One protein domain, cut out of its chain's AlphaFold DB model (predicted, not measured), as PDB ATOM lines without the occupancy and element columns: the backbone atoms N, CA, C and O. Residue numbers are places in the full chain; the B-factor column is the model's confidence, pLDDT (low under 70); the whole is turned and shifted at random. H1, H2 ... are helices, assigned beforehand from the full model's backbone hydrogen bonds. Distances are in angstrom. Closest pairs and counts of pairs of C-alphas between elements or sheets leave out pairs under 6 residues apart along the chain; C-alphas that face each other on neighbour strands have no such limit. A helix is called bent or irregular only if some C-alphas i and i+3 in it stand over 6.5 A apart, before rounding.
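What this domain is: This is residues 19 to 169 of the 181 residues of the protein "TerB family tellurite resistance protein" of Synechococcus sp. CBW1004 (UniProt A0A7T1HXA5). Four helices, H1, H5, H6 and H7, form an up-and-down bundle; H2 packs on H1 on one side, with H4 crossing H2, while H8 crosses H6 on the other side. H3 lies at the far end beyond H2, and H9 runs past H1, H2 and H6, close to each without clearly touching. The printed part has 151 residues with nine named helices, H1 to H9 in order along the chain, and no named strand: the class is all helix. It is compact, with a radius of gyration of the C-alphas of 14.9 A and spans of 46 by 36 by 29 A.

How they stand to each other: Begin at the hub, H1, residues 19 to 30. It forms a helical hairpin with H2, residues 38 to 52: they touch, closest at C-alphas 20 and 51, 6.6 A apart, at a shallow tilt of 33 degrees, only just short of steep. H3, residues 55 to 60, is close to H2 but not clearly touching, with C-alphas 49 and 58 7.3 A apart. H4, residues 65 to 72, touches H2 at Thr 49 and Val 69, whose C-alphas are 6.6 A apart; at 73 degrees they are only just about perpendicular. H5, residues 75 to 84, touches H1, with C-alphas 25 and 78 5.9 A apart, opposite ways. H6, residues 88 to 104, touches H1 at C-alphas 26 and 98, 6.0 A apart, the same way. H7, residues 116 to 129, touches H6 in a helical hairpin at 9 degrees, closest at C-alphas 91 and 129, 6.1 A apart. In the bundle H1, H5, H6, H7, each helix runs against the one before it in the chain. H8, residues 133 to 148, touches H6 at a steep tilt of 49 degrees, with C-alphas 96 and 139 4.8 A apart. H9, residues 153 to 164, is close to H1 but not clearly touching: C-alphas 19 and 161 are 7.2 A apart. Each O i to N i+4 pair is within hydrogen-bond range in H1, H2, H3, H4, H6, H7 and H8; H5 has 3 of 6 and H9 6 of 8.

Where its parts are: Find C-alpha 19 at (29.228, -17.461, 14.642), where H1 begins. H6, the longest helix, runs 24.6 A from C-alpha 88 at (27.198, -4.533, 11.098); H8 measures 22.4 A, H2 and H7 20.1 A each. H9 is irregular, with C-alphas 160 and 163 7.7 A apart, and ends at C-alpha 164, (32.158, -25.862, 14.375).

The domain as a whole: The C-alphas of Glu 60 and Gly 134, the two farthest apart, are 46.0 A apart. The printed part has no cut, and the link from H6 to H7 is long, with 11 residues. The mean pLDDT of the printed part is 70.8; look for values under 70 at residues 31 to 75 and 104 to 118, among others.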
ATOM      1  N   ASP A  19      30.126 -16.471  15.217       74.12
ATOM      2  CA  ASP A  19      29.228 -17.461  14.642       74.12
ATOM      3  C   ASP A  19      28.612 -18.347  15.737       74.12
ATOM      4  O   ASP A  19      27.417 -18.643  15.699       74.12
ATOM      5  N   ARG A  20      29.363 -18.680  16.796       74.75
ATOM      6  CA  ARG A  20      28.794 -19.354  17.978       74.75
ATOM      7  C   ARG A  20      27.791 -18.466  18.706       74.75
ATOM      8  O   ARG A  20      26.758 -18.961  19.144       74.75
ATOM      9  N   VAL A  21      28.066 -17.168  18.849       79.38
ATOM     10  CA  VAL A  21      27.120 -16.219  19.469       79.38
ATOM     11  C   VAL A  21      25.823 -16.158  18.665       79.38
ATOM     12  O   VAL A  21      24.739 -16.264  19.240       79.38
ATOM     13  N   LEU A  22      25.940 -16.042  17.344       80.12
ATOM     14  CA  LEU A  22      24.817 -16.026  16.418       80.12
ATOM     15  C   LEU A  22      23.992 -17.313  16.518       80.12
ATOM     16  O   LEU A  22      22.774 -17.253  16.652       80.12
ATOM     17  N   LEU A  23      24.639 -18.477  16.540       76.81
ATOM     18  CA  LEU A  23      23.935 -19.749  16.651       76.81
ATOM     19  C   LEU A  23      23.195 -19.894  17.986       76.81
ATOM     20  O   LEU A  23      22.033 -20.291  18.010       76.81
ATOM     21  N   ARG A  24      23.828 -19.502  19.099       78.62
ATOM     22  CA  ARG A  24      23.191 -19.495  20.428       78.62
ATOM     23  C   ARG A  24      21.967 -18.588  20.466       78.62
ATOM     24  O   ARG A  24      20.958 -18.946  21.071       78.62
ATOM     25  N   LEU A  25      22.054 -17.429  19.817       81.69
ATOM     26  CA  LEU A  25      20.948 -16.489  19.703       81.69
ATOM     27  C   LEU A  25      19.775 -17.111  18.928       81.69
ATOM     28  O   LEU A  25      18.641 -17.054  19.398       81.69
ATOM     29  N   LEU A  26      20.050 -17.750  17.788       79.25
ATOM     30  CA  LEU A  26      19.030 -18.435  16.988       79.25
ATOM     31  C   LEU A  26      18.374 -19.579  17.766       79.25
ATOM     32  O   LEU A  26      17.149 -19.690  17.758       79.25
ATOM     33  N   CYS A  27      19.158 -20.364  18.512       75.88
ATOM     34  CA  CYS A  27      18.627 -21.401  19.394       75.88
ATOM     35  C   CYS A  27      17.687 -20.823  20.462       75.88
ATOM     36  O   CYS A  27      16.646 -21.418  20.719       75.88
ATOM     37  N   CYS A  28      17.998 -19.660  21.051       77.06
ATOM     38  CA  CYS A  28      17.113 -19.018  22.031       77.06
ATOM     39  C   CYS A  28      15.775 -18.577  21.420       77.06
ATOM     40  O   CYS A  28      14.745 -18.660  22.085       77.06
ATOM     41  N   ILE A  29      15.788 -18.110  20.167       76.00
ATOM     42  CA  ILE A  29      14.576 -17.691  19.449       76.00
ATOM     43  C   ILE A  29      13.724 -18.916  19.118       76.00
ATOM     44  O   ILE A  29      12.540 -18.933  19.450       76.00
ATOM     45  N   ALA A  30      14.339 -19.964  18.568       73.56
ATOM     46  CA  ALA A  30      13.655 -21.209  18.223       73.56
ATOM     47  C   ALA A  30      13.088 -21.948  19.454       73.56
ATOM     48  O   ALA A  30      12.029 -22.560  19.382       73.56
ATOM     49  N   TRP A  31      13.757 -21.870  20.611       69.50
ATOM     50  CA  TRP A  31      13.279 -22.470  21.866       69.50
ATOM     51  C   TRP A  31      12.226 -21.645  22.606       69.50
ATOM     52  O   TRP A  31      11.628 -22.149  23.557       69.50
ATOM     53  N   SER A  32      11.991 -20.393  22.202       63.12
ATOM     54  CA  SER A  32      11.141 -19.469  22.961       63.12
ATOM     55  C   SER A  32       9.677 -19.904  23.059       63.12
ATOM     56  O   SER A  32       8.946 -19.357  23.889       63.12
ATOM     57  N   ASP A  33       9.264 -20.903  22.274       54.84
ATOM     58  CA  ASP A  33       7.867 -21.288  22.167       54.84
ATOM     59  C   ASP A  33       7.507 -22.720  22.591       54.84
ATOM     60  O   ASP A  33       6.370 -23.016  22.944       54.84
ATOM     61  N   GLY A  34       8.466 -23.638  22.638       51.03
ATOM     62  CA  GLY A  34       8.171 -25.019  23.022       51.03
ATOM     63  C   GLY A  34       7.355 -25.825  21.995       51.03
ATOM     64  O   GLY A  34       7.298 -27.044  22.155       51.03
ATOM     65  N   GLU A  35       6.840 -25.224  20.916       47.84
ATOM     66  CA  GLU A  35       6.168 -25.880  19.772       47.84
ATOM     67  C   GLU A  35       7.129 -26.192  18.613       47.84
ATOM     68  O   GLU A  35       6.801 -26.123  17.440       47.84
ATOM     69  N   VAL A  36       8.352 -26.597  18.941       51.53
ATOM     70  CA  VAL A  36       9.253 -27.179  17.948       51.53
ATOM     71  C   VAL A  36       8.813 -28.626  17.687       51.53
ATOM     72  O   VAL A  36       8.572 -29.374  18.651       51.53
ATOM     73  N   SER A  37       8.739 -29.065  16.423       54.94
ATOM     74  CA  SER A  37       8.472 -30.479  16.126       54.94
ATOM     75  C   SER A  37       9.468 -31.359  16.895       54.94
ATOM     76  O   SER A  37      10.610 -30.972  17.154       54.94
ATOM     77  N   ALA A  38       9.075 -32.566  17.315       55.09
ATOM     78  CA  ALA A  38       9.970 -33.424  18.106       55.09
ATOM     79  C   ALA A  38      11.328 -33.674  17.414       55.09
ATOM     80  O   ALA A  38      12.343 -33.872  18.084       55.09
ATOM     81  N   LYS A  39      11.347 -33.614  16.078       54.62
ATOM     82  CA  LYS A  39      12.527 -33.813  15.241       54.62
ATOM     83  C   LYS A  39      13.402 -32.560  15.144       54.62
ATOM     84  O   LYS A  39      14.608 -32.669  15.345       54.62
ATOM     85  N   GLU A  40      12.822 -31.382  14.926       57.44
ATOM     86  CA  GLU A  40      13.563 -30.112  14.964       57.44
ATOM     87  C   GLU A  40      14.062 -29.793  16.372       57.44
ATOM     88  O   GLU A  40      15.170 -29.291  16.530       57.44
ATOM     89  N   ARG A  41      13.305 -30.171  17.412       61.09
ATOM     90  CA  ARG A  41      13.725 -30.020  18.809       61.09
ATOM     91  C   ARG A  41      14.984 -30.833  19.051       61.09
ATOM     92  O   ARG A  41      15.916 -30.329  19.662       61.09
ATOM     93  N   LYS A  42      15.033 -32.058  18.523       62.22
ATOM     94  CA  LYS A  42      16.204 -32.930  18.609       62.22
ATOM     95  C   LYS A  42      17.395 -32.373  17.824       62.22
ATOM     96  O   LYS A  42      18.505 -32.404  18.336       62.22
ATOM     97  N   LEU A  43      17.171 -31.830  16.625       65.00
ATOM     98  CA  LEU A  43      18.217 -31.178  15.825       65.00
ATOM     99  C   LEU A  43      18.786 -29.942  16.530       65.00
ATOM    100  O   LEU A  43      19.998 -29.842  16.695       65.00
ATOM    101  N   LEU A  44      17.922 -29.043  17.008       67.56
ATOM    102  CA  LEU A  44      18.306 -27.867  17.791       67.56
ATOM    103  C   LEU A  44      18.995 -28.247  19.097       67.56
ATOM    104  O   LEU A  44      19.943 -27.578  19.481       67.56
ATOM    105  N   GLN A  45      18.541 -29.306  19.772       67.06
ATOM    106  CA  GLN A  45      19.191 -29.839  20.970       67.06
ATOM    107  C   GLN A  45      20.594 -30.331  20.657       67.06
ATOM    108  O   GLN A  45      21.520 -29.897  21.322       67.06
ATOM    109  N   SER A  46      20.769 -31.169  19.633       67.88
ATOM    110  CA  SER A  46      22.094 -31.627  19.215       67.88
ATOM    111  C   SER A  46      23.006 -30.445  18.893       67.88
ATOM    112  O   SER A  46      24.099 -30.348  19.436       67.88
ATOM    113  N   LEU A  47      22.521 -29.487  18.104       68.31
ATOM    114  CA  LEU A  47      23.272 -28.292  17.730       68.31
ATOM    115  C   LEU A  47      23.653 -27.435  18.951       68.31
ATOM    116  O   LEU A  47      24.776 -26.951  19.077       68.31
ATOM    117  N   ALA A  48      22.708 -27.252  19.873       68.00
ATOM    118  CA  ALA A  48      22.897 -26.483  21.089       68.00
ATOM    119  C   ALA A  48      23.851 -27.183  22.059       68.00
ATOM    120  O   ALA A  48      24.729 -26.523  22.591       68.00
ATOM    121  N   THR A  49      23.746 -28.498  22.251       69.25
ATOM    122  CA  THR A  49      24.689 -29.290  23.053       69.25
ATOM    123  C   THR A  49      26.108 -29.148  22.512       69.25
ATOM    124  O   THR A  49      27.033 -28.894  23.276       69.25
ATOM    125  N   GLU A  50      26.283 -29.226  21.195       69.62
ATOM    126  CA  GLU A  50      27.604 -29.127  20.578       69.62
ATOM    127  C   GLU A  50      28.231 -27.725  20.667       69.62
ATOM    128  O   GLU A  50      29.455 -27.595  20.759       69.62
ATOM    129  N   VAL A  51      27.409 -26.667  20.652       65.12
ATOM    130  CA  VAL A  51      27.880 -25.269  20.670       65.12
ATOM    131  C   VAL A  51      27.922 -24.644  22.062       65.12
ATOM    132  O   VAL A  51      28.758 -23.765  22.301       65.12
ATOM    133  N   LEU A  52      27.030 -25.056  22.963       65.06
ATOM    134  CA  LEU A  52      26.902 -24.511  24.315       65.06
ATOM    135  C   LEU A  52      27.784 -25.223  25.326       65.06
ATOM    136  O   LEU A  52      28.278 -24.539  26.217       65.06
ATOM    137  N   LEU A  53      27.953 -26.543  25.200       66.06
ATOM    138  CA  LEU A  53      28.696 -27.331  26.176       66.06
ATOM    139  C   LEU A  53      30.162 -27.452  25.764       66.06
ATOM    140  O   LEU A  53      30.486 -27.696  24.597       66.06
ATOM    141  N   THR A  54      31.060 -27.302  26.731       63.50
ATOM    142  CA  THR A  54      32.456 -27.719  26.578       63.50
ATOM    143  C   THR A  54      32.552 -29.245  26.532       63.50
ATOM    144  O   THR A  54      31.633 -29.948  26.937       63.50
ATOM    145  N   GLU A  55      33.673 -29.791  26.057       61.03
ATOM    146  CA  GLU A  55      33.897 -31.248  26.052       61.03
ATOM    147  C   GLU A  55      33.779 -31.869  27.460       61.03
ATOM    148  O   GLU A  55      33.303 -32.994  27.611       61.03
ATOM    149  N   GLU A  56      34.137 -31.110  28.500       56.28
ATOM    150  CA  GLU A  56      33.964 -31.502  29.903       56.28
ATOM    151  C   GLU A  56      32.478 -31.551  30.298       56.28
ATOM    152  O   GLU A  56      32.019 -32.544  30.864       56.28
ATOM    153  N   GLU A  57      31.695 -30.541  29.911       59.09
ATOM    154  CA  GLU A  57      30.247 -30.498  30.150       59.09
ATOM    155  C   GLU A  57      29.495 -31.557  29.324       59.09
ATOM    156  O   GLU A  57      28.530 -32.141  29.811       59.09
ATOM    157  N   LYS A  58      29.952 -31.883  28.106       62.38
ATOM    158  CA  LYS A  58      29.384 -32.962  27.276       62.38
ATOM    159  C   LYS A  58      29.561 -34.340  27.919       62.38
ATOM    160  O   LYS A  58      28.656 -35.171  27.833       62.38
ATOM    161  N   SER A  59      30.706 -34.583  28.564       55.44
ATOM    162  CA  SER A  59      31.026 -35.863  29.213       55.44
ATOM    163  C   SER A  59      30.210 -36.107  30.487       55.44
ATOM    164  O   SER A  59      29.854 -37.251  30.767       55.44
ATOM    165  N   GLU A  60      29.911 -35.064  31.264       52.12
ATOM    166  CA  GLU A  60      29.130 -35.185  32.505       52.12
ATOM    167  C   GLU A  60      27.617 -35.059  32.269       52.12
ATOM    168  O   GLU A  60      26.825 -35.696  32.964       52.12
ATOM    169  N   ALA A  61      27.195 -34.307  31.248       50.97
ATOM    170  CA  ALA A  61      25.791 -33.978  31.028       50.97
ATOM    171  C   ALA A  61      25.040 -34.930  30.084       50.97
ATOM    172  O   ALA A  61      23.884 -34.665  29.789       50.97
ATOM    173  N   ALA A  62      25.595 -36.051  29.613       52.97
ATOM    174  CA  ALA A  62      24.935 -36.883  28.588       52.97
ATOM    175  C   ALA A  62      23.482 -37.325  28.925       52.97
ATOM    176  O   ALA A  62      22.700 -37.587  28.011       52.97
ATOM    177  N   ALA A  63      23.092 -37.363  30.210       52.25
ATOM    178  CA  ALA A  63      21.718 -37.638  30.652       52.25
ATOM    179  C   ALA A  63      20.888 -36.387  31.042       52.25
ATOM    180  O   ALA A  63      19.662 -36.436  30.969       52.25
ATOM    181  N   GLU A  64      21.521 -35.266  31.412       54.72
ATOM    182  CA  GLU A  64      20.859 -34.035  31.905       54.72
ATOM    183  C   GLU A  64      21.033 -32.819  30.971       54.72
ATOM    184  O   GLU A  64      20.425 -31.767  31.173       54.72
ATOM    185  N   ALA A  65      21.800 -32.973  29.886       55.00
ATOM    186  CA  ALA A  65      22.173 -31.927  28.938       55.00
ATOM    187  C   ALA A  65      20.959 -31.238  28.327       55.00
ATOM    188  O   ALA A  65      21.008 -30.043  28.085       55.00
ATOM    189  N   SER A  66      19.850 -31.952  28.113       53.44
ATOM    190  CA  SER A  66      18.624 -31.321  27.608       53.44
ATOM    191  C   SER A  66      18.030 -30.304  28.585       53.44
ATOM    192  O   SER A  66      17.525 -29.283  28.129       53.44
ATOM    193  N   SER A  67      18.105 -30.546  29.900       57.31
ATOM    194  CA  SER A  67      17.638 -29.583  30.909       57.31
ATOM    195  C   SER A  67      18.621 -28.426  31.043       57.31
ATOM    196  O   SER A  67      18.214 -27.274  31.060       57.31
ATOM    197  N   LEU A  68      19.923 -28.722  31.037       57.81
ATOM    198  CA  LEU A  68      20.966 -27.702  31.131       57.81
ATOM    199  C   LEU A  68      20.957 -26.760  29.914       57.81
ATOM    200  O   LEU A  68      21.075 -25.545  30.046       57.81
ATOM    201  N   VAL A  69      20.763 -27.314  28.715       62.34
ATOM    202  CA  VAL A  69      20.604 -26.560  27.466       62.34
ATOM    203  C   VAL A  69      19.326 -25.725  27.498       62.34
ATOM    204  O   VAL A  69      19.376 -24.566  27.098       62.34
ATOM    205  N   ALA A  70      18.215 -26.260  28.016       59.50
ATOM    206  CA  ALA A  70      16.982 -25.498  28.215       59.50
ATOM    207  C   ALA A  70      17.184 -24.308  29.165       59.50
ATOM    208  O   ALA A  70      16.754 -23.203  28.858       59.50
ATOM    209  N   ASP A  71      17.893 -24.507  30.276       58.75
ATOM    210  CA  ASP A  71      18.185 -23.448  31.249       58.75
ATOM    211  C   ASP A  71      19.160 -22.396  30.688       58.75
ATOM    212  O   ASP A  71      19.153 -21.233  31.097       58.75
ATOM    213  N   THR A  72      19.976 -22.788  29.706       61.31
ATOM    214  CA  THR A  72      20.948 -21.919  29.025       61.31
ATOM    215  C   THR A  72      20.355 -21.208  27.795       61.31
ATOM    216  O   THR A  72      20.967 -20.271  27.269       61.31
ATOM    217  N   LEU A  73      19.168 -21.613  27.331       64.69
ATOM    218  CA  LEU A  73      18.480 -21.075  26.156       64.69
ATOM    219  C   LEU A  73      17.171 -20.380  26.550       64.69
ATOM    220  O   LEU A  73      16.264 -20.977  27.114       64.69
ATOM    221  N   GLY A  74      17.027 -19.102  26.201       66.12
ATOM    222  CA  GLY A  74      15.786 -18.363  26.439       66.12
ATOM    223  C   GLY A  74      15.959 -16.852  26.363       66.12
ATOM    224  O   GLY A  74      17.063 -16.347  26.158       66.12
ATOM    225  N   LEU A  75      14.864 -16.111  26.565       66.56
ATOM    226  CA  LEU A  75      14.864 -14.641  26.508       66.56
ATOM    227  C   LEU A  75      15.938 -13.984  27.407       66.56
ATOM    228  O   LEU A  75      16.603 -13.073  26.922       66.56
ATOM    229  N   PRO A  76      16.187 -14.433  28.659       70.50
ATOM    230  CA  PRO A  76      17.248 -13.847  29.489       70.50
ATOM    231  C   PRO A  76      18.661 -14.106  28.944       70.50
ATOM    232  O   PRO A  76      19.541 -13.257  29.070       70.50
ATOM    233  N   ALA A  77      18.886 -15.262  28.311       72.56
ATOM    234  CA  ALA A  77      20.161 -15.576  27.673       72.56
ATOM    235  C   ALA A  77      20.379 -14.725  26.410       72.56
ATOM    236  O   ALA A  77      21.504 -14.298  26.150       72.56
ATOM    237  N   MET A  78      19.310 -14.409  25.666       77.75
ATOM    238  CA  MET A  78      19.380 -13.488  24.524       77.75
ATOM    239  C   MET A  78      19.879 -12.106  24.935       77.75
ATOM    240  O   MET A  78      20.757 -11.566  24.266       77.75
ATOM    241  N   ASP A  79      19.385 -11.564  26.050       80.75
ATOM    242  CA  ASP A  79      19.773 -10.232  26.532       80.75
ATOM    243  C   ASP A  79      21.290 -10.150  26.822       80.75
ATOM    244  O   ASP A  79      21.913  -9.106  26.627       80.75
ATOM    245  N   ALA A  80      21.920 -11.268  27.205       81.50
ATOM    246  CA  ALA A  80      23.370 -11.362  27.372       81.50
ATOM    247  C   ALA A  80      24.134 -11.577  26.049       81.50
ATOM    248  O   ALA A  80      25.314 -11.227  25.962       81.50
ATOM    249  N   LEU A  81      23.502 -12.166  25.027       82.38
ATOM    250  CA  LEU A  81      24.106 -12.480  23.723       82.38
ATOM    251  C   LEU A  81      24.069 -11.304  22.747       82.38
ATOM    252  O   LEU A  81      25.046 -11.082  22.037       82.38
ATOM    253  N   ILE A  82      22.986 -10.526  22.736       85.62
ATOM    254  CA  ILE A  82      22.801  -9.397  21.814       85.62
ATOM    255  C   ILE A  82      23.976  -8.396  21.857       85.62
ATOM    256  O   ILE A  82      24.495  -8.064  20.790       85.62
ATOM    257  N   PRO A  83      24.495  -7.974  23.033       86.12
ATOM    258  CA  PRO A  83      25.629  -7.051  23.101       86.12
ATOM    259  C   PRO A  83      26.940  -7.617  22.547       86.12
ATOM    260  O   PRO A  83      27.922  -6.892  22.447       86.12
ATOM    261  N   GLN A  84      27.012  -8.904  22.218       84.38
ATOM    262  CA  GLN A  84      28.213  -9.520  21.652       84.38
ATOM    263  C   GLN A  84      28.223  -9.448  20.118       84.38
ATOM    264  O   GLN A  84      29.270  -9.638  19.505       84.38
ATOM    265  N   ILE A  85      27.084  -9.120  19.497       84.75
ATOM    266  CA  ILE A  85      26.942  -8.943  18.050       84.75
ATOM    267  C   ILE A  85      27.262  -7.486  17.703       84.75
ATOM    268  O   ILE A  85      26.391  -6.617  17.652       84.75
ATOM    269  N   GLN A  86      28.549  -7.204  17.514       80.62
ATOM    270  CA  GLN A  86      29.049  -5.841  17.302       80.62
ATOM    271  C   GLN A  86      29.184  -5.475  15.815       80.62
ATOM    272  O   GLN A  86      28.996  -4.313  15.455       80.62
ATOM    273  N   GLY A  87      29.477  -6.449  14.944       85.88
ATOM    274  CA  GLY A  87      29.680  -6.214  13.512       85.88
ATOM    275  C   GLY A  87      28.376  -5.926  12.769       85.88
ATOM    276  O   GLY A  87      27.390  -6.628  12.966       85.88
ATOM    277  N   HIS A  88      28.375  -4.922  11.888       86.50
ATOM    278  CA  HIS A  88      27.198  -4.533  11.098       86.50
ATOM    279  C   HIS A  88      26.643  -5.700  10.265       86.50
ATOM    280  O   HIS A  88      25.494  -6.091  10.465       86.50
ATOM    281  N   ASP A  89      27.500  -6.363   9.486       85.25
ATOM    282  CA  ASP A  89      27.141  -7.559   8.712       85.25
ATOM    283  C   ASP A  89      26.563  -8.681   9.592       85.25
ATOM    284  O   ASP A  89      25.622  -9.374   9.209       85.25
ATOM    285  N   GLN A  90      27.091  -8.855  10.810       83.38
ATOM    286  CA  GLN A  90      26.592  -9.863  11.751       83.38
ATOM    287  C   GLN A  90      25.224  -9.505  12.314       83.38
ATOM    288  O   GLN A  90      24.406 -10.398  12.520       83.38
ATOM    289  N   LYS A  91      24.957  -8.220  12.556       90.00
ATOM    290  CA  LYS A  91      23.635  -7.760  12.985       90.00
ATOM    291  C   LYS A  91      22.605  -8.006  11.885       90.00
ATOM    292  O   LYS A  91      21.547  -8.558  12.172       90.00
ATOM    293  N   GLN A  92      22.921  -7.658  10.637       89.62
ATOM    294  CA  GLN A  92      22.027  -7.907   9.501       89.62
ATOM    295  C   GLN A  92      21.781  -9.406   9.302       89.62
ATOM    296  O   GLN A  92      20.642  -9.842   9.133       89.62
ATOM    297  N   LEU A  93      22.837 -10.215   9.410       85.00
ATOM    298  CA  LEU A  93      22.736 -11.669   9.344       85.00
ATOM    299  C   LEU A  93      21.887 -12.244  10.488       85.00
ATOM    300  O   LEU A  93      21.080 -13.142  10.253       85.00
ATOM    301  N   ALA A  94      22.027 -11.719  11.708       87.81
ATOM    302  CA  ALA A  94      21.221 -12.126  12.855       87.81
ATOM    303  C   ALA A  94      19.733 -11.862  12.633       87.81
ATOM    304  O   ALA A  94      18.923 -12.750  12.894       87.81
ATOM    305  N   VAL A  95      19.376 -10.691  12.095       90.62
ATOM    306  CA  VAL A  95      17.987 -10.368  11.731       90.62
ATOM    307  C   VAL A  95      17.472 -11.316  10.653       90.62
ATOM    308  O   VAL A  95      16.424 -11.932  10.843       90.62
ATOM    309  N   LYS A  96      18.229 -11.493   9.562       89.19
ATOM    310  CA  LYS A  96      17.855 -12.376   8.450       89.19
ATOM    311  C   LYS A  96      17.562 -13.797   8.942       89.19
ATOM    312  O   LYS A  96      16.488 -14.335   8.687       89.19
ATOM    313  N   LEU A  97      18.492 -14.395   9.688       83.94
ATOM    314  CA  LEU A  97      18.354 -15.769  10.173       83.94
ATOM    315  C   LEU A  97      17.250 -15.905  11.224       83.94
ATOM    316  O   LEU A  97      16.491 -16.870  11.176       83.94
ATOM    317  N   ALA A  98      17.111 -14.939  12.136       84.69
ATOM    318  CA  ALA A  98      16.027 -14.939  13.116       84.69
ATOM    319  C   ALA A  98      14.652 -14.868  12.442       84.69
ATOM    320  O   ALA A  98      13.734 -15.587  12.833       84.69
ATOM    321  N   TYR A  99      14.518 -14.046  11.398       84.88
ATOM    322  CA  TYR A  99      13.294 -13.966  10.609       84.88
ATOM    323  C   TYR A  99      13.001 -15.290   9.892       84.88
ATOM    324  O   TYR A  99      11.868 -15.765   9.938       84.88
ATOM    325  N   MET A 100      14.012 -15.935   9.293       79.75
ATOM    326  CA  MET A 100      13.848 -17.255   8.665       79.75
ATOM    327  C   MET A 100      13.371 -18.319   9.661       79.75
ATOM    328  O   MET A 100      12.436 -19.052   9.347       79.75
ATOM    329  N   VAL A 101      13.956 -18.366  10.865       77.44
ATOM    330  CA  VAL A 101      13.552 -19.288  11.946       77.44
ATOM    331  C   VAL A 101      12.067 -19.127  12.279       77.44
ATOM    332  O   VAL A 101      11.328 -20.107  12.289       77.44
ATOM    333  N   ILE A 102      11.605 -17.890  12.473       75.31
ATOM    334  CA  ILE A 102      10.203 -17.603  12.826       75.31
ATOM    335  C   ILE A 102       9.260 -17.898  11.655       75.31
ATOM    336  O   ILE A 102       8.108 -18.268  11.854       75.31
ATOM    337  N   ARG A 103       9.709 -17.709  10.411       74.06
ATOM    338  CA  ARG A 103       8.878 -17.962   9.226       74.06
ATOM    339  C   ARG A 103       8.688 -19.447   8.949       74.06
ATOM    340  O   ARG A 103       7.571 -19.823   8.614       74.06
ATOM    341  N   ILE A 104       9.732 -20.255   9.123       66.19
ATOM    342  CA  ILE A 104       9.678 -21.710   8.934       66.19
ATOM    343  C   ILE A 104       8.832 -22.376  10.019       66.19
ATOM    344  O   ILE A 104       7.988 -23.205   9.695       66.19
ATOM    345  N   SER A 105       8.953 -21.913  11.268       58.88
ATOM    346  CA  SER A 105       8.103 -22.330  12.399       58.88
ATOM    347  C   SER A 105       6.592 -22.242  12.082       58.88
ATOM    348  O   SER A 105       5.782 -22.987  12.620       58.88
ATOM    349  N   ARG A 106       6.183 -21.373  11.141       58.44
ATOM    350  CA  ARG A 106       4.776 -21.156  10.751       58.44
ATOM    351  C   ARG A 106       4.266 -22.043   9.608       58.44
ATOM    352  O   ARG A 106       3.056 -22.058   9.388       58.44
ATOM    353  N   GLU A 107       5.133 -22.706   8.839       51.72
ATOM    354  CA  GLU A 107       4.727 -23.499   7.661       51.72
ATOM    355  C   GLU A 107       4.325 -24.947   7.996       51.72
ATOM    356  O   GLU A 107       3.616 -25.565   7.201       51.72
ATOM    357  N   ASP A 108       4.634 -25.444   9.200       50.47
ATOM    358  CA  ASP A 108       4.325 -26.812   9.667       50.47
ATOM    359  C   ASP A 108       2.828 -27.073   9.981       50.47
ATOM    360  O   ASP A 108       2.446 -28.043  10.634       50.47
ATOM    361  N   GLY A 109       1.930 -26.249   9.430       42.72
ATOM    362  CA  GLY A 109       0.494 -26.532   9.351       42.72
ATOM    363  C   GLY A 109      -0.329 -26.171  10.589       42.72
ATOM    364  O   GLY A 109      -1.555 -26.313  10.554       42.72
ATOM    365  N   GLU A 110       0.279 -25.647  11.652       43.88
ATOM    366  CA  GLU A 110      -0.474 -25.144  12.797       43.88
ATOM    367  C   GLU A 110      -0.917 -23.693  12.576       43.88
ATOM    368  O   GLU A 110      -0.140 -22.753  12.438       43.88
ATOM    369  N   SER A 111      -2.239 -23.515  12.562       39.03
ATOM    370  CA  SER A 111      -2.967 -22.243  12.491       39.03
ATOM    371  C   SER A 111      -2.776 -21.371  13.750       39.03
ATOM    372  O   SER A 111      -3.694 -20.645  14.150       39.03
ATOM    373  N   SER A 112      -1.625 -21.435  14.420       40.81
ATOM    374  CA  SER A 112      -1.387 -20.618  15.601       40.81
ATOM    375  C   SER A 112      -1.000 -19.197  15.164       40.81
ATOM    376  O   SER A 112      -0.123 -19.010  14.312       40.81
ATOM    377  N   PRO A 113      -1.680 -18.149  15.667       44.50
ATOM    378  CA  PRO A 113      -1.248 -16.776  15.437       44.50
ATOM    379  C   PRO A 113       0.173 -16.653  15.981       44.50
ATOM    380  O   PRO A 113       0.392 -17.159  17.074       44.50
ATOM    381  N   ILE A 114       1.087 -16.004  15.228       48.66
ATOM    382  CA  ILE A 114       2.503 -15.753  15.590       48.66
ATOM    383  C   ILE A 114       2.662 -15.903  17.089       48.66
ATOM    384  O   ILE A 114       2.128 -15.051  17.818       48.66
ATOM    385  N   ASN A 115       3.305 -16.977  17.537       59.16
ATOM    386  CA  ASN A 115       3.280 -17.238  18.952       59.16
ATOM    387  C   ASN A 115       3.897 -16.028  19.649       59.16
ATOM    388  O   ASN A 115       4.953 -15.519  19.251       59.16
ATOM    389  N   ALA A 116       3.156 -15.445  20.593       64.88
ATOM    390  CA  ALA A 116       3.448 -14.111  21.107       64.88
ATOM    391  C   ALA A 116       4.896 -14.016  21.619       64.88
ATOM    392  O   ALA A 116       5.496 -12.943  21.574       64.88
ATOM    393  N   ARG A 117       5.467 -15.152  22.035       67.06
ATOM    394  CA  ARG A 117       6.847 -15.307  22.492       67.06
ATOM    395  C   ARG A 117       7.889 -15.146  21.389       67.06
ATOM    396  O   ARG A 117       8.820 -14.375  21.599       67.06
ATOM    397  N   GLU A 118       7.704 -15.743  20.214       69.62
ATOM    398  CA  GLU A 118       8.621 -15.576  19.074       69.62
ATOM    399  C   GLU A 118       8.645 -14.117  18.599       69.62
ATOM    400  O   GLU A 118       9.705 -13.538  18.364       69.62
ATOM    401  N   LYS A 119       7.473 -13.467  18.548       74.88
ATOM    402  CA  LYS A 119       7.372 -12.038  18.203       74.88
ATOM    403  C   LYS A 119       8.070 -11.146  19.224       74.88
ATOM    404  O   LYS A 119       8.643 -10.121  18.854       74.88
ATOM    405  N   ILE A 120       7.984 -11.500  20.508       80.25
ATOM    406  CA  ILE A 120       8.687 -10.799  21.586       80.25
ATOM    407  C   ILE A 120      10.196 -11.021  21.456       80.25
ATOM    408  O   ILE A 120      10.941 -10.047  21.537       80.25
ATOM    409  N   ALA A 121      10.646 -12.254  21.207       81.50
ATOM    410  CA  ALA A 121      12.056 -12.589  21.016       81.50
ATOM    411  C   ALA A 121      12.657 -11.831  19.824       81.50
ATOM    412  O   ALA A 121      13.696 -11.185  19.956       81.50
ATOM    413  N   TYR A 122      11.959 -11.830  18.686       85.44
ATOM    414  CA  TYR A 122      12.371 -11.105  17.487       85.44
ATOM    415  C   TYR A 122      12.438  -9.601  17.700       85.44
ATOM    416  O   TYR A 122      13.424  -8.960  17.351       85.44
ATOM    417  N   ARG A 123      11.400  -9.026  18.317       86.50
ATOM    418  CA  ARG A 123      11.371  -7.594  18.608       86.50
ATOM    419  C   ARG A 123      12.529  -7.199  19.519       86.50
ATOM    420  O   ARG A 123      13.224  -6.240  19.213       86.50
ATOM    421  N   ARG A 124      12.766  -7.967  20.587       86.88
ATOM    422  CA  ARG A 124      13.903  -7.753  21.491       86.88
ATOM    423  C   ARG A 124      15.234  -7.831  20.755       86.88
ATOM    424  O   ARG A 124      16.106  -7.009  21.011       86.88
ATOM    425  N   LEU A 125      15.380  -8.786  19.835       89.31
ATOM    426  CA  LEU A 125      16.569  -8.888  19.000       89.31
ATOM    427  C   LEU A 125      16.764  -7.616  18.167       89.31
ATOM    428  O   LEU A 125      17.810  -6.987  18.268       89.31
ATOM    429  N   VAL A 126      15.769  -7.230  17.368       90.69
ATOM    430  CA  VAL A 126      15.862  -6.066  16.473       90.69
ATOM    431  C   VAL A 126      16.151  -4.784  17.260       90.69
ATOM    432  O   VAL A 126      17.063  -4.037  16.904       90.69
ATOM    433  N   GLU A 127      15.433  -4.566  18.365       89.50
ATOM    434  CA  GLU A 127      15.643  -3.424  19.259       89.50
ATOM    435  C   GLU A 127      17.058  -3.426  19.855       89.50
ATOM    436  O   GLU A 127      17.724  -2.393  19.878       89.50
ATOM    437  N   GLY A 128      17.546  -4.586  20.298       87.44
ATOM    438  CA  GLY A 128      18.852  -4.701  20.935       87.44
ATOM    439  C   GLY A 128      20.042  -4.639  19.966       87.44
ATOM    440  O   GLY A 128      21.120  -4.191  20.359       87.44
ATOM    441  N   LEU A 129      19.872  -5.029  18.698       89.19
ATOM    442  CA  LEU A 129      20.907  -4.862  17.666       89.19
ATOM    443  C   LEU A 129      21.041  -3.398  17.221       89.19
ATOM    444  O   LEU A 129      22.127  -2.987  16.791       89.19
ATOM    445  N   GLY A 130      19.963  -2.616  17.346       89.69
ATOM    446  CA  GLY A 130      19.941  -1.185  17.040       89.69
ATOM    447  C   GLY A 130      20.140  -0.874  15.555       89.69
ATOM    448  O   GLY A 130      20.765   0.132  15.226       89.69
ATOM    449  N   LEU A 131      19.670  -1.755  14.665       89.56
ATOM    450  CA  LEU A 131      19.712  -1.520  13.222       89.56
ATOM    451  C   LEU A 131      18.622  -0.520  12.794       89.56
ATOM    452  O   LEU A 131      17.525  -0.538  13.359       89.56
ATOM    453  N   PRO A 132      18.883   0.336  11.788       92.06
ATOM    454  CA  PRO A 132      17.854   1.168  11.176       92.06
ATOM    455  C   PRO A 132      16.722   0.321  10.592       92.06
ATOM    456  O   PRO A 132      16.965  -0.747  10.034       92.06
ATOM    457  N   GLU A 133      15.494   0.839  10.629       89.50
ATOM    458  CA  GLU A 133      14.317   0.127  10.113       89.50
ATOM    459  C   GLU A 133      14.488  -0.321   8.651       89.50
ATOM    460  O   GLU A 133      14.136  -1.447   8.311       89.50
ATOM    461  N   GLY A 134      15.093   0.515   7.800       90.94
ATOM    462  CA  GLY A 134      15.355   0.160   6.401       90.94
ATOM    463  C   GLY A 134      16.286  -1.047   6.240       90.94
ATOM    464  O   GLY A 134      16.065  -1.872   5.362       90.94
ATOM    465  N   GLU A 135      17.280  -1.195   7.117       91.25
ATOM    466  CA  GLU A 135      18.208  -2.332   7.079       91.25
ATOM    467  C   GLU A 135      17.577  -3.606   7.643       91.25
ATOM    468  O   GLU A 135      17.844  -4.705   7.162       91.25
ATOM    469  N   VAL A 136      16.705  -3.467   8.646       92.19
ATOM    470  CA  VAL A 136      15.894  -4.583   9.148       92.19
ATOM    471  C   VAL A 136      14.990  -5.102   8.031       92.19
ATOM    472  O   VAL A 136      14.984  -6.300   7.765       92.19
ATOM    473  N   GLN A 137      14.295  -4.208   7.321       90.00
ATOM    474  CA  GLN A 137      13.440  -4.572   6.188       90.00
ATOM    475  C   GLN A 137      14.232  -5.221   5.044       90.00
ATOM    476  O   GLN A 137      13.747  -6.164   4.423       90.00
ATOM    477  N   GLU A 138      15.451  -4.755   4.767       91.25
ATOM    478  CA  GLU A 138      16.330  -5.370   3.768       91.25
ATOM    479  C   GLU A 138      16.733  -6.798   4.167       91.25
ATOM    480  O   GLU A 138      16.649  -7.718   3.349       91.25
ATOM    481  N   ALA A 139      17.103  -7.010   5.433       89.19
ATOM    482  CA  ALA A 139      17.434  -8.332   5.959       89.19
ATOM    483  C   ALA A 139      16.224  -9.286   5.942       89.19
ATOM    484  O   ALA A 139      16.362 -10.450   5.561       89.19
ATOM    485  N   GLU A 140      15.033  -8.796   6.298       90.75
ATOM    486  CA  GLU A 140      13.775  -9.546   6.201       90.75
ATOM    487  C   GLU A 140      13.439  -9.897   4.747       90.75
ATOM    488  O   GLU A 140      13.087 -11.037   4.444       90.75
ATOM    489  N   TRP A 141      13.600  -8.952   3.821       89.38
ATOM    490  CA  TRP A 141      13.381  -9.199   2.400       89.38
ATOM    491  C   TRP A 141      14.358 -10.241   1.850       89.38
ATOM    492  O   TRP A 141      13.941 -11.160   1.146       89.38
ATOM    493  N   ALA A 142      15.640 -10.154   2.213       86.50
ATOM    494  CA  ALA A 142      16.644 -11.145   1.840       86.50
ATOM    495  C   ALA A 142      16.312 -12.535   2.406       86.50
ATOM    496  O   ALA A 142      16.489 -13.536   1.716       86.50
ATOM    497  N   ALA A 143      15.800 -12.609   3.638       85.00
ATOM    498  CA  ALA A 143      15.295 -13.856   4.202       85.00
ATOM    499  C   ALA A 143      14.117 -14.413   3.390       85.00
ATOM    500  O   ALA A 143      14.087 -15.604   3.096       85.00
ATOM    501  N   GLU A 144      13.162 -13.574   2.979       84.31
ATOM    502  CA  GLU A 144      12.049 -14.028   2.139       84.31
ATOM    503  C   GLU A 144      12.495 -14.543   0.773       84.31
ATOM    504  O   GLU A 144      11.899 -15.495   0.271       84.31
ATOM    505  N   GLN A 145      13.512 -13.931   0.164       84.50
ATOM    506  CA  GLN A 145      14.066 -14.426  -1.097       84.50
ATOM    507  C   GLN A 145      14.678 -15.819  -0.923       84.50
ATOM    508  O   GLN A 145      14.364 -16.710  -1.708       84.50
ATOM    509  N   ASP A 146      15.478 -16.028   0.124       80.62
ATOM    510  CA  ASP A 146      16.101 -17.327   0.401       80.62
ATOM    511  C   ASP A 146      15.054 -18.413   0.688       80.62
ATOM    512  O   ASP A 146      15.156 -19.524   0.161       80.62
ATOM    513  N   LEU A 147      14.012 -18.075   1.461       73.31
ATOM    514  CA  LEU A 147      12.888 -18.974   1.744       73.31
ATOM    515  C   LEU A 147      12.122 -19.343   0.465       73.31
ATOM    516  O   LEU A 147      11.834 -20.511   0.232       73.31
ATOM    517  N   ARG A 148      11.839 -18.372  -0.416       76.94
ATOM    518  CA  ARG A 148      11.164 -18.627  -1.707       76.94
ATOM    519  C   ARG A 148      11.996 -19.478  -2.663       76.94
ATOM    520  O   ARG A 148      11.433 -20.105  -3.556       76.94
ATOM    521  N   GLN A 149      13.317 -19.474  -2.511       73.12
ATOM    522  CA  GLN A 149      14.225 -20.312  -3.293       73.12
ATOM    523  C   GLN A 149      14.357 -21.737  -2.730       73.12
ATOM    524  O   GLN A 149      15.203 -22.484  -3.215       73.12
ATOM    525  N   HIS A 150      13.525 -22.129  -1.751       61.09
ATOM    526  CA  HIS A 150      13.610 -23.419  -1.050       61.09
ATOM    527  C   HIS A 150      15.001 -23.661  -0.460       61.09
ATOM    528  O   HIS A 150      15.560 -24.761  -0.498       61.09
ATOM    529  N   THR A 151      15.616 -22.590   0.048       59.12
ATOM    530  CA  THR A 151      16.847 -22.736   0.808       59.12
ATOM    531  C   THR A 151      16.467 -23.304   2.163       59.12
ATOM    532  O   THR A 151      15.987 -22.582   3.036       59.12
ATOM    533  N   ASN A 152      16.696 -24.604   2.344       64.88
ATOM    534  CA  ASN A 152      16.522 -25.244   3.636       64.88
ATOM    535  C   ASN A 152      17.387 -24.504   4.675       64.88
ATOM    536  O   ASN A 152      18.616 -24.465   4.552       64.88
ATOM    537  N   LEU A 153      16.748 -23.913   5.695       68.38
ATOM    538  CA  LEU A 153      17.423 -23.210   6.792       68.38
ATOM    539  C   LEU A 153      18.514 -24.082   7.398       68.38
ATOM    540  O   LEU A 153      19.605 -23.594   7.665       68.38
ATOM    541  N   TRP A 154      18.261 -25.380   7.542       67.38
ATOM    542  CA  TRP A 154      19.255 -26.307   8.052       67.38
ATOM    543  C   TRP A 154      20.440 -26.427   7.106       67.38
ATOM    544  O   TRP A 154      21.562 -26.369   7.567       67.38
ATOM    545  N   SER A 155      20.256 -26.491   5.791       65.94
ATOM    546  CA  SER A 155      21.386 -26.471   4.852       65.94
ATOM    547  C   SER A 155      22.163 -25.148   4.889       65.94
ATOM    548  O   SER A 155      23.388 -25.149   4.765       65.94
ATOM    549  N   LEU A 156      21.483 -24.022   5.112       70.25
ATOM    550  CA  LEU A 156      22.135 -22.722   5.268       70.25
ATOM    551  C   LEU A 156      22.963 -22.685   6.558       70.25
ATOM    552  O   LEU A 156      24.158 -22.390   6.508       70.25
ATOM    553  N   LEU A 157      22.369 -23.064   7.690       70.75
ATOM    554  CA  LEU A 157      23.070 -23.203   8.965       70.75
ATOM    555  C   LEU A 157      24.220 -24.229   8.842       70.75
ATOM    556  O   LEU A 157      25.317 -23.953   9.313       70.75
ATOM    557  N   ALA A 158      24.032 -25.338   8.118       67.25
ATOM    558  CA  ALA A 158      25.061 -26.345   7.843       67.25
ATOM    559  C   ALA A 158      26.264 -25.724   7.163       67.25
ATOM    560  O   ALA A 158      27.378 -25.780   7.667       67.25
ATOM    561  N   SER A 159      26.027 -25.097   6.014       69.31
ATOM    562  CA  SER A 159      27.082 -24.508   5.198       69.31
ATOM    563  C   SER A 159      27.828 -23.405   5.944       69.31
ATOM    564  O   SER A 159      29.036 -23.249   5.781       69.31
ATOM    565  N   ARG A 160      27.118 -22.669   6.807       71.31
ATOM    566  CA  ARG A 160      27.665 -21.534   7.546       71.31
ATOM    567  C   ARG A 160      28.414 -21.948   8.809       71.31
ATOM    568  O   ARG A 160      29.405 -21.302   9.140       71.31
ATOM    569  N   PHE A 161      27.952 -22.997   9.490       68.88
ATOM    570  CA  PHE A 161      28.474 -23.460  10.778       68.88
ATOM    571  C   PHE A 161      29.203 -24.819  10.703       68.88
ATOM    572  O   PHE A 161      29.629 -25.332  11.735       68.88
ATOM    573  N   ALA A 162      29.423 -25.387   9.511       61.38
ATOM    574  CA  ALA A 162      30.137 -26.659   9.313       61.38
ATOM    575  C   ALA A 162      31.525 -26.697   9.978       61.38
ATOM    576  O   ALA A 162      31.977 -27.753  10.413       61.38
ATOM    577  N   GLY A 163      32.190 -25.545  10.111       57.69
ATOM    578  CA  GLY A 163      33.492 -25.427  10.776       57.69
ATOM    579  C   GLY A 163      33.468 -25.647  12.293       57.69
ATOM    580  O   GLY A 163      34.531 -25.763  12.897       57.69
ATOM    581  N   PHE A 164      32.289 -25.723  12.921       55.31
ATOM    582  CA  PHE A 164      32.158 -25.862  14.375       55.31
ATOM    583  C   PHE A 164      32.094 -27.305  14.872       55.31
ATOM    584  O   PHE A 164      32.026 -27.501  16.081       55.31
ATOM    585  N   GLY A 165      32.067 -28.304  13.979       54.09
ATOM    586  CA  GLY A 165      31.872 -29.717  14.351       54.09
ATOM    587  C   GLY A 165      30.504 -30.016  14.982       54.09
ATOM    588  O   GLY A 165      30.195 -31.163  15.268       54.09
ATOM    589  N   ALA A 166      29.674 -28.986  15.152       54.50
ATOM    590  CA  ALA A 166      28.413 -28.999  15.876       54.50
ATOM    591  C   ALA A 166      27.210 -29.380  15.015       54.50
ATOM    592  O   ALA A 166      26.059 -29.177  15.405       54.50
ATOM    593  N   TRP A 167      27.480 -29.854  13.803       59.50
ATOM    594  CA  TRP A 167      26.452 -30.112  12.826       59.50
ATOM    595  C   TRP A 167      25.927 -31.542  12.989       59.50
ATOM    596  O   TRP A 167      26.733 -32.472  13.019       59.50
ATOM    597  N   PRO A 168      24.602 -31.743  13.114       59.88
ATOM    598  CA  PRO A 168      24.032 -33.077  13.217       59.88
ATOM    599  C   PRO A 168      24.374 -33.911  11.981       59.88
ATOM    600  O   PRO A 168      24.585 -33.375  10.894       59.88
ATOM    601  N   ASP A 169      24.424 -35.231  12.166       57.56
ATOM    602  CA  ASP A 169      24.827 -36.185  11.132       57.56
ATOM    603  C   ASP A 169      24.127 -35.928   9.789       57.56
ATOM    604  O   ASP A 169      22.923 -35.659   9.732       57.56
TER     605      ASP A 169